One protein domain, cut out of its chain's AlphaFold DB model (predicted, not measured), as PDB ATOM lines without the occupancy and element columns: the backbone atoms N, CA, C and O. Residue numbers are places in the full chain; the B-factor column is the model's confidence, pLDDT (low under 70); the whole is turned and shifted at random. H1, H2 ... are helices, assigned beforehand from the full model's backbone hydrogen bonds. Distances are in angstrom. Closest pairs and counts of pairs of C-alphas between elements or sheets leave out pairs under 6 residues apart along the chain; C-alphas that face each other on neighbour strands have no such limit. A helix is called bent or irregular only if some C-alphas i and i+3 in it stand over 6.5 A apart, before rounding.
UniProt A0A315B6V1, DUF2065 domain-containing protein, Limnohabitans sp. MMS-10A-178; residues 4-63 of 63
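This is residues 4 to 63 of the 63 residues of the protein "DUF2065 domain-containing protein" of Limnohabitans sp. MMS-10A-178 (UniProt A0A315B6V1). Picture an open, square-cornered horseshoe: the long helices H3 and H1 are its two arms, and the shorter H2 is the base joining them. The middle is empty, for the arms stay apart and each meets the base in a corner at one end. The printed part has 60 residues with three named helices, in the order H1, H2, H3, and no named strand; the class is all helix. It is loose, with a radius of gyration of the C-alphas of 14.7 A, and only just flat, spanning 35 by 29 by 16 A.

Find C-alpha 41 at (9.822, 14.491, 6.851); from there H3, residues 41 to 62, runs 31.3 A to C-alpha 62 at (2.463, 12.002, -23.476). Before it comes H2, residues 26 to 37, 16.5 A long. Look at C-alpha 4, at (7.095, 31.101, -23.081), for the beginning of H1, residues 4 to 24, which is 30.3 A long. H1 is neither bent nor irregular, but only just: C-alphas 18 and 21 are 6.5 A apart.

H3 touches no helix. It is close to H2 but not clearly touching, the closest C-alphas, of Leu 36 and Ile 44, being 7.8 A apart; at 70.1 degrees the two are only just about perpendicular. H2 and H1 touch only at the corner by their link, H2 with residues 28 to 29 alone and H1 with residues 21 to 22 alone; the closest C-alphas, of Pro 22 and Trp 29, are 5.5 A apart, and the lines stand at 76 degrees, about perpendicular. H1 and H3 are apart. In H2 and H3 each O i to N i+4 pair is within hydrogen-bond range; in H1, 15 of 17 are.

The C-alphas farthest apart are those of Ser 5 and Gln 38, 38.2 A. The printed part has no cut, and both links are tight. Mean pLDDT of the printed part is 95.6, and no printed residue is under 70.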
ATOM      1  N   TRP A   4       7.457  30.130 -24.116       95.38
ATOM      2  CA  TRP A   4       7.095  31.101 -23.081       95.38
ATOM      3  C   TRP A   4       5.589  31.177 -22.821       95.38
ATOM      4  O   TRP A   4       5.174  31.254 -21.668       95.38
ATOM      5  N   SER A   5       4.757  31.096 -23.866       95.19
ATOM      6  CA  SER A   5       3.302  31.060 -23.678       95.19
ATOM      7  C   SER A   5       2.838  29.779 -22.977       95.19
ATOM      8  O   SER A   5       1.979  29.854 -22.106       95.19
ATOM      9  N   ALA A   6       3.444  28.624 -23.281       93.44
ATOM     10  CA  ALA A   6       3.122  27.365 -22.611       93.44
ATOM     11  C   ALA A   6       3.499  27.390 -21.119       93.44
ATOM     12  O   ALA A   6       2.705  26.967 -20.281       93.44
ATOM     13  N   VAL A   7       4.664  27.956 -20.774       94.88
ATOM     14  CA  VAL A   7       5.090  28.136 -19.375       94.88
ATOM     15  C   VAL A   7       4.111  29.030 -18.612       94.88
ATOM     16  O   VAL A   7       3.691  28.678 -17.511       94.88
ATOM     17  N   LEU A   8       3.694  30.156 -19.200       97.12
ATOM     18  CA  LEU A   8       2.721  31.054 -18.570       97.12
ATOM     19  C   LEU A   8       1.363  30.376 -18.347       97.12
ATOM     20  O   LEU A   8       0.764  30.556 -17.290       97.12
ATOM     21  N   VAL A   9       0.898  29.569 -19.304       96.88
ATOM     22  CA  VAL A   9      -0.343  28.793 -19.155       96.88
ATOM     23  C   VAL A   9      -0.215  27.763 -18.034       96.88
ATOM     24  O   VAL A   9      -1.113  27.674 -17.199       96.88
ATOM     25  N   ALA A  10       0.897  27.025 -17.966       94.62
ATOM     26  CA  ALA A  10       1.128  26.054 -16.899       94.62
ATOM     27  C   ALA A  10       1.106  26.720 -15.512       94.62
ATOM     28  O   ALA A  10       0.419  26.240 -14.612       94.62
ATOM     29  N   ILE A  11       1.780  27.866 -15.359       97.19
ATOM     30  CA  ILE A  11       1.776  28.641 -14.108       97.19
ATOM     31  C   ILE A  11       0.359  29.121 -13.768       97.19
ATOM     32  O   ILE A  11      -0.083  28.962 -12.631       97.19
ATOM     33  N   ALA A  12      -0.373  29.677 -14.737       97.81
ATOM     34  CA  ALA A  12      -1.735  30.157 -14.514       97.81
ATOM     35  C   ALA A  12      -2.671  29.030 -14.045       97.81
ATOM     36  O   ALA A  12      -3.441  29.224 -13.106       97.81
ATOM     37  N   LEU A  13      -2.574  27.845 -14.654       97.62
ATOM     38  CA  LEU A  13      -3.373  26.684 -14.262       97.62
ATOM     39  C   LEU A  13      -3.036  26.202 -12.849       97.62
ATOM     40  O   LEU A  13      -3.959  25.944 -12.080       97.62
ATOM     41  N   VAL A  14      -1.753  26.131 -12.479       96.31
ATOM     42  CA  VAL A  14      -1.341  25.768 -11.110       96.31
ATOM     43  C   VAL A  14      -1.920  26.752 -10.093       96.31
ATOM     44  O   VAL A  14      -2.511  26.320  -9.111       96.31
ATOM     45  N   LEU A  15      -1.834  28.061 -10.350       97.56
ATOM     46  CA  LEU A  15      -2.390  29.081  -9.451       97.56
ATOM     47  C   LEU A  15      -3.911  28.970  -9.300       97.56
ATOM     48  O   LEU A  15      -4.429  29.113  -8.192       97.56
ATOM     49  N   ILE A  16      -4.630  28.707 -10.396       97.62
ATOM     50  CA  ILE A  16      -6.081  28.495 -10.354       97.62
ATOM     51  C   ILE A  16      -6.397  27.256  -9.513       97.62
ATOM     52  O   ILE A  16      -7.210  27.345  -8.597       97.62
ATOM     53  N   LEU A  17      -5.752  26.119  -9.788       96.19
ATOM     54  CA  LEU A  17      -6.022  24.859  -9.089       96.19
ATOM     55  C   LEU A  17      -5.693  24.937  -7.593       96.19
ATOM     56  O   LEU A  17      -6.530  24.555  -6.774       96.19
ATOM     57  N   GLU A  18      -4.534  25.491  -7.233       94.56
ATOM     58  CA  GLU A  18      -4.134  25.718  -5.836       94.56
ATOM     59  C   GLU A  18      -5.094  26.678  -5.114       94.56
ATOM     60  O   GLU A  18      -5.420  26.480  -3.945       94.56
ATOM     61  N   GLY A  19      -5.607  27.698  -5.808       95.88
ATOM     62  CA  GLY A  19      -6.554  28.663  -5.244       95.88
ATOM     63  C   GLY A  19      -7.993  28.150  -5.106       95.88
ATOM     64  O   GLY A  19      -8.744  28.655  -4.269       95.88
ATOM     65  N   LEU A  20      -8.403  27.148  -5.892       96.88
ATOM     66  CA  LEU A  20      -9.787  26.661  -5.905       96.88
ATOM     67  C   LEU A  20     -10.200  26.029  -4.574       96.88
ATOM     68  O   LEU A  20     -11.274  26.336  -4.057       96.88
ATOM     69  N   LEU A  21      -9.367  25.155  -4.006       92.88
ATOM     70  CA  LEU A  21      -9.700  24.437  -2.773       92.88
ATOM     71  C   LEU A  21      -9.889  25.368  -1.554       92.88
ATOM     72  O   LEU A  21     -10.933  25.252  -0.901       92.88
ATOM     73  N   PRO A  22      -8.983  26.324  -1.254       95.50
ATOM     74  CA  PRO A  22      -9.195  27.280  -0.169       95.50
ATOM     75  C   PRO A  22     -10.354  28.251  -0.435       95.50
ATOM     76  O   PRO A  22     -10.969  28.703   0.528       95.50
ATOM     77  N   LEU A  23     -10.687  28.551  -1.697       96.81
ATOM     78  CA  LEU A  23     -11.823  29.414  -2.039       96.81
ATOM     79  C   LEU A  23     -13.173  28.699  -1.865       96.81
ATOM     80  O   LEU A  23     -14.106  29.274  -1.307       96.81
ATOM     81  N   ILE A  24     -13.280  27.449  -2.328       97.38
ATOM     82  CA  ILE A  24     -14.522  26.660  -2.277       97.38
ATOM     83  C   ILE A  24     -14.791  26.152  -0.859       97.38
ATOM     84  O   ILE A  24     -15.932  26.169  -0.395       97.38
ATOM     85  N   SER A  25     -13.763  25.651  -0.166       96.44
ATOM     86  CA  SER A  25     -13.933  25.060   1.161       96.44
ATOM     87  C   SER A  25     -12.718  25.296   2.066       96.44
ATOM     88  O   SER A  25     -11.900  24.394   2.276       96.44
ATOM     89  N   PRO A  26     -12.636  26.485   2.694       95.31
ATOM     90  CA  PRO A  26     -11.599  26.788   3.676       95.31
ATOM     91  C   PRO A  26     -11.467  25.752   4.812       95.31
ATOM     92  O   PRO A  26     -10.333  25.452   5.191       95.31
ATOM     93  N   PRO A  27     -12.556  25.171   5.369       96.50
ATOM     94  CA  PRO A  27     -12.436  24.163   6.423       96.50
ATOM     95  C   PRO A  27     -11.726  22.890   5.952       96.50
ATOM     96  O   PRO A  27     -10.804  22.434   6.622       96.50
ATOM     97  N   LYS A  28     -12.091  22.365   4.772       94.88
ATOM     98  CA  LYS A  28     -11.452  21.171   4.194       94.88
ATOM     99  C   LYS A  28      -9.983  21.418   3.873       94.88
ATOM    100  O   LYS A  28      -9.150  20.553   4.116       94.88
ATOM    101  N   TRP A  29      -9.661  22.611   3.371       95.31
ATOM    102  CA  TRP A  29      -8.277  23.013   3.138       95.31
ATOM    103  C   TRP A  29      -7.447  22.975   4.425       95.31
ATOM    104  O   TRP A  29      -6.376  22.374   4.450       95.31
ATOM    105  N   ARG A  30      -7.961  23.564   5.515       95.25
ATOM    106  CA  ARG A  30      -7.289  23.560   6.826       95.25
ATOM    107  C   ARG A  30      -7.115  22.149   7.381       95.25
ATOM    108  O   ARG A  30      -6.055  21.849   7.927       95.25
ATOM    109  N   GLU A  31      -8.126  21.298   7.247       96.00
ATOM    110  CA  GLU A  31      -8.058  19.901   7.682       96.00
ATOM    111  C   GLU A  31      -6.958  19.143   6.931       96.00
ATOM    112  O   GLU A  31      -6.084  18.551   7.563       96.00
ATOM    113  N   MET A  32      -6.935  19.246   5.599       93.00
ATOM    114  CA  MET A  32      -5.914  18.614   4.760       93.00
ATOM    115  C   MET A  32      -4.505  19.109   5.118       93.00
ATOM    116  O   MET A  32      -3.583  18.309   5.265       93.00
ATOM    117  N   PHE A  33      -4.340  20.416   5.343       92.94
ATOM    118  CA  PHE A  33      -3.071  20.988   5.801       92.94
ATOM    119  C   PHE A  33      -2.654  20.461   7.178       92.94
ATOM    120  O   PHE A  33      -1.485  20.170   7.405       92.94
ATOM    121  N   THR A  34      -3.606  20.304   8.097       95.56
ATOM    122  CA  THR A  34      -3.330  19.778   9.440       95.56
ATOM    123  C   THR A  34      -2.889  18.317   9.379       95.56
ATOM    124  O   THR A  34      -1.975  17.934  10.100       95.56
ATOM    125  N   GLN A  35      -3.481  17.518   8.489       93.75
ATOM    126  CA  GLN A  35      -3.039  16.143   8.236       93.75
ATOM    127  C   GLN A  35      -1.626  16.105   7.638       93.75
ATOM    128  O   GLN A  35      -0.804  15.305   8.074       93.75
ATOM    129  N   LEU A  36      -1.305  17.005   6.701       92.31
ATOM    130  CA  LEU A  36       0.046  17.120   6.137       92.31
ATOM    131  C   LEU A  36       1.097  17.475   7.198       92.31
ATOM    132  O   LEU A  36       2.201  16.943   7.153       92.31
ATOM    133  N   LEU A  37       0.754  18.323   8.171       93.69
ATOM    134  CA  LEU A  37       1.645  18.689   9.281       93.69
ATOM    135  C   LEU A  37       1.918  17.537  10.263       93.69
ATOM    136  O   LEU A  37       2.854  17.632  11.051       93.69
ATOM    137  N   GLN A  38       1.110  16.474  10.243       95.88
ATOM    138  CA  GLN A  38       1.326  15.281  11.071       95.88
ATOM    139  C   GLN A  38       2.260  14.259  10.413       95.88
ATOM    140  O   GLN A  38       2.641  13.287  11.063       95.88
ATOM    141  N   LEU A  39       2.608  14.446   9.137       95.44
ATOM    142  CA  LEU A  39       3.510  13.549   8.423       95.44
ATOM    143  C   LEU A  39       4.962  13.786   8.842       95.44
ATOM    144  O   LEU A  39       5.395  14.920   9.037       95.44
ATOM    145  N   GLU A  40       5.736  12.708   8.911       96.25
ATOM    146  CA  GLU A  40       7.182  12.799   9.099       96.25
ATOM    147  C   GLU A  40       7.868  13.324   7.826       96.25
ATOM    148  O   GLU A  40       7.412  13.078   6.703       96.25
ATOM    149  N   ASP A  41       9.032  13.962   7.974       95.19
ATOM    150  CA  ASP A  41       9.822  14.491   6.851       95.19
ATOM    151  C   ASP A  41      10.074  13.443   5.754       95.19
ATOM    152  O   ASP A  41      10.059  13.749   4.559       95.19
ATOM    153  N   GLY A  42      10.281  12.179   6.143       96.00
ATOM    154  CA  GLY A  42      10.452  11.067   5.207       96.00
ATOM    155  C   GLY A  42       9.216  10.825   4.334       96.00
ATOM    156  O   GLY A  42       9.349  10.604   3.128       96.00
ATOM    157  N   GLN A  43       8.019  10.927   4.915       95.81
ATOM    158  CA  GLN A  43       6.751  10.742   4.206       95.81
ATOM    159  C   GLN A  43       6.482  11.903   3.246       95.81
ATOM    160  O   GLN A  43       6.128  11.665   2.089       95.81
ATOM    161  N   ILE A  44       6.732  13.144   3.678       95.25
ATOM    162  CA  ILE A  44       6.586  14.335   2.825       95.25
ATOM    163  C   ILE A  44       7.535  14.246   1.622       95.25
ATOM    164  O   ILE A  44       7.127  14.474   0.479       95.25
ATOM    165  N   ARG A  45       8.793  13.846   1.848       96.00
ATOM    166  CA  ARG A  45       9.777  13.653   0.770       96.00
ATOM    167  C   ARG A  45       9.364  12.554  -0.204       96.00
ATOM    168  O   ARG A  45       9.529  12.736  -1.408       96.00
ATOM    169  N   PHE A  46       8.831  11.437   0.287       96.69
ATOM    170  CA  PHE A  46       8.369  10.345  -0.573       96.69
ATOM    171  C   PHE A  46       7.145  10.742  -1.407       96.69
ATOM    172  O   PHE A  46       7.073  10.432  -2.599       96.69
ATOM    173  N   PHE A  47       6.209  11.480  -0.809       95.19
ATOM    174  CA  PHE A  47       5.069  12.041  -1.525       95.19
ATOM    175  C   PHE A  47       5.528  12.993  -2.639       95.19
ATOM    176  O   PHE A  47       5.137  12.829  -3.795       95.19
ATOM    177  N   GLY A  48       6.444  13.916  -2.323       95.19
ATOM    178  CA  GLY A  48       7.048  14.813  -3.310       95.19
ATOM    179  C   GLY A  48       7.774  14.063  -4.432       95.19
ATOM    180  O   GLY A  48       7.571  14.367  -5.606       95.19
ATOM    181  N   LEU A  49       8.559  13.034  -4.095       97.94
ATOM    182  CA  LEU A  49       9.228  12.181  -5.081       97.94
ATOM    183  C   LEU A  49       8.221  11.509  -6.023       97.94
ATOM    184  O   LEU A  49       8.436  11.489  -7.231       97.94
ATOM    185  N   SER A  50       7.116  10.995  -5.482       97.62
ATOM    186  CA  SER A  50       6.074  10.328  -6.267       97.62
ATOM    187  C   SER A  50       5.433  11.278  -7.285       97.62
ATOM    188  O   SER A  50       5.270  10.907  -8.447       97.62
ATOM    189  N   ILE A  51       5.142  12.524  -6.886       96.69
ATOM    190  CA  ILE A  51       4.615  13.558  -7.794       96.69
ATOM    191  C   ILE A  51       5.638  13.913  -8.880       96.69
ATOM    192  O   ILE A  51       5.276  13.990 -10.055       96.69
ATOM    193  N   VAL A  52       6.912  14.097  -8.518       97.62
ATOM    194  CA  VAL A  52       7.979  14.408  -9.486       97.62
ATOM    195  C   VAL A  52       8.132  13.284 -10.509       97.62
ATOM    196  O   VAL A  52       8.163  13.556 -11.708       97.62
ATOM    197  N   LEU A  53       8.185  12.026 -10.061       98.19
ATOM    198  CA  LEU A  53       8.305  10.870 -10.952       98.19
ATOM    199  C   LEU A  53       7.105  10.749 -11.892       98.19
ATOM    200  O   LEU A  53       7.293  10.491 -13.080       98.19
ATOM    201  N   LEU A  54       5.889  10.986 -11.393       97.50
ATOM    202  CA  LEU A  54       4.694  11.010 -12.231       97.50
ATOM    203  C   LEU A  54       4.763  12.132 -13.276       97.50
ATOM    204  O   LEU A  54       4.453  11.897 -14.440       97.50
ATOM    205  N   GLY A  55       5.211  13.330 -12.892       95.56
ATOM    206  CA  GLY A  55       5.397  14.449 -13.816       95.56
ATOM    207  C   GLY A  55       6.419  14.146 -14.914       95.56
ATOM    208  O   GLY A  55       6.151  14.393 -16.089       95.56
ATOM    209  N   VAL A  56       7.558  13.547 -14.554       97.38
ATOM    210  CA  VAL A  56       8.577  13.095 -15.518       97.38
ATOM    211  C   VAL A  56       8.012  12.027 -16.451       97.38
ATOM    212  O   VAL A  56       8.218  12.104 -17.659       97.38
ATOM    213  N   PHE A  57       7.269  11.059 -15.912       97.94
ATOM    214  CA  PHE A  57       6.627  10.017 -16.709       97.94
ATOM    215  C   PHE A  57       5.638  10.606 -17.722       97.94
ATOM    216  O   PHE A  57       5.699  10.273 -18.903       97.94
ATOM    217  N   LEU A  58       4.768  11.522 -17.286       95.56
ATOM    218  CA  LEU A  58       3.818  12.192 -18.174       95.56
ATOM    219  C   LEU A  58       4.531  12.998 -19.263       95.56
ATOM    220  O   LEU A  58       4.133  12.929 -20.424       95.56
ATOM    221  N   LEU A  59       5.603  13.707 -18.902       93.81
ATOM    222  CA  LEU A  59       6.400  14.480 -19.850       93.81
ATOM    223  C   LEU A  59       7.085  13.588 -20.885       93.81
ATOM    224  O   LEU A  59       7.138  13.969 -22.039       93.81
ATOM    225  N   MET A  60       7.604  12.421 -20.499       95.94
ATOM    226  CA  MET A  60       8.287  11.525 -21.438       95.94
ATOM    227  C   MET A  60       7.332  10.723 -22.328       95.94
ATOM    228  O   MET A  60       7.731  10.310 -23.414       95.94
ATOM    229  N   TRP A  61       6.118  10.429 -21.851       95.50
ATOM    230  CA  TRP A  61       5.220   9.475 -22.512       95.50
ATOM    231  C   TRP A  61       4.053  10.120 -23.269       95.50
ATOM    232  O   TRP A  61       3.522   9.506 -24.193       95.50
ATOM    233  N   PHE A  62       3.626  11.326 -22.882       90.62
ATOM    234  CA  PHE A  62       2.463  12.002 -23.476       90.62
ATOM    235  C   PHE A  62       2.786  13.322 -24.186       90.62
ATOM    236  O   PHE A  62       1.975  13.758 -25.004       90.62
ATOM    237  N   ILE A  63       3.908  13.967 -23.859       85.69
ATOM    238  CA  ILE A  63       4.337  15.263 -24.414       85.69
ATOM    239  C   ILE A  63       5.540  15.039 -25.328       85.69
ATOM    240  O   ILE A  63       5.558  15.669 -26.409       85.69
TER     241      ILE A  63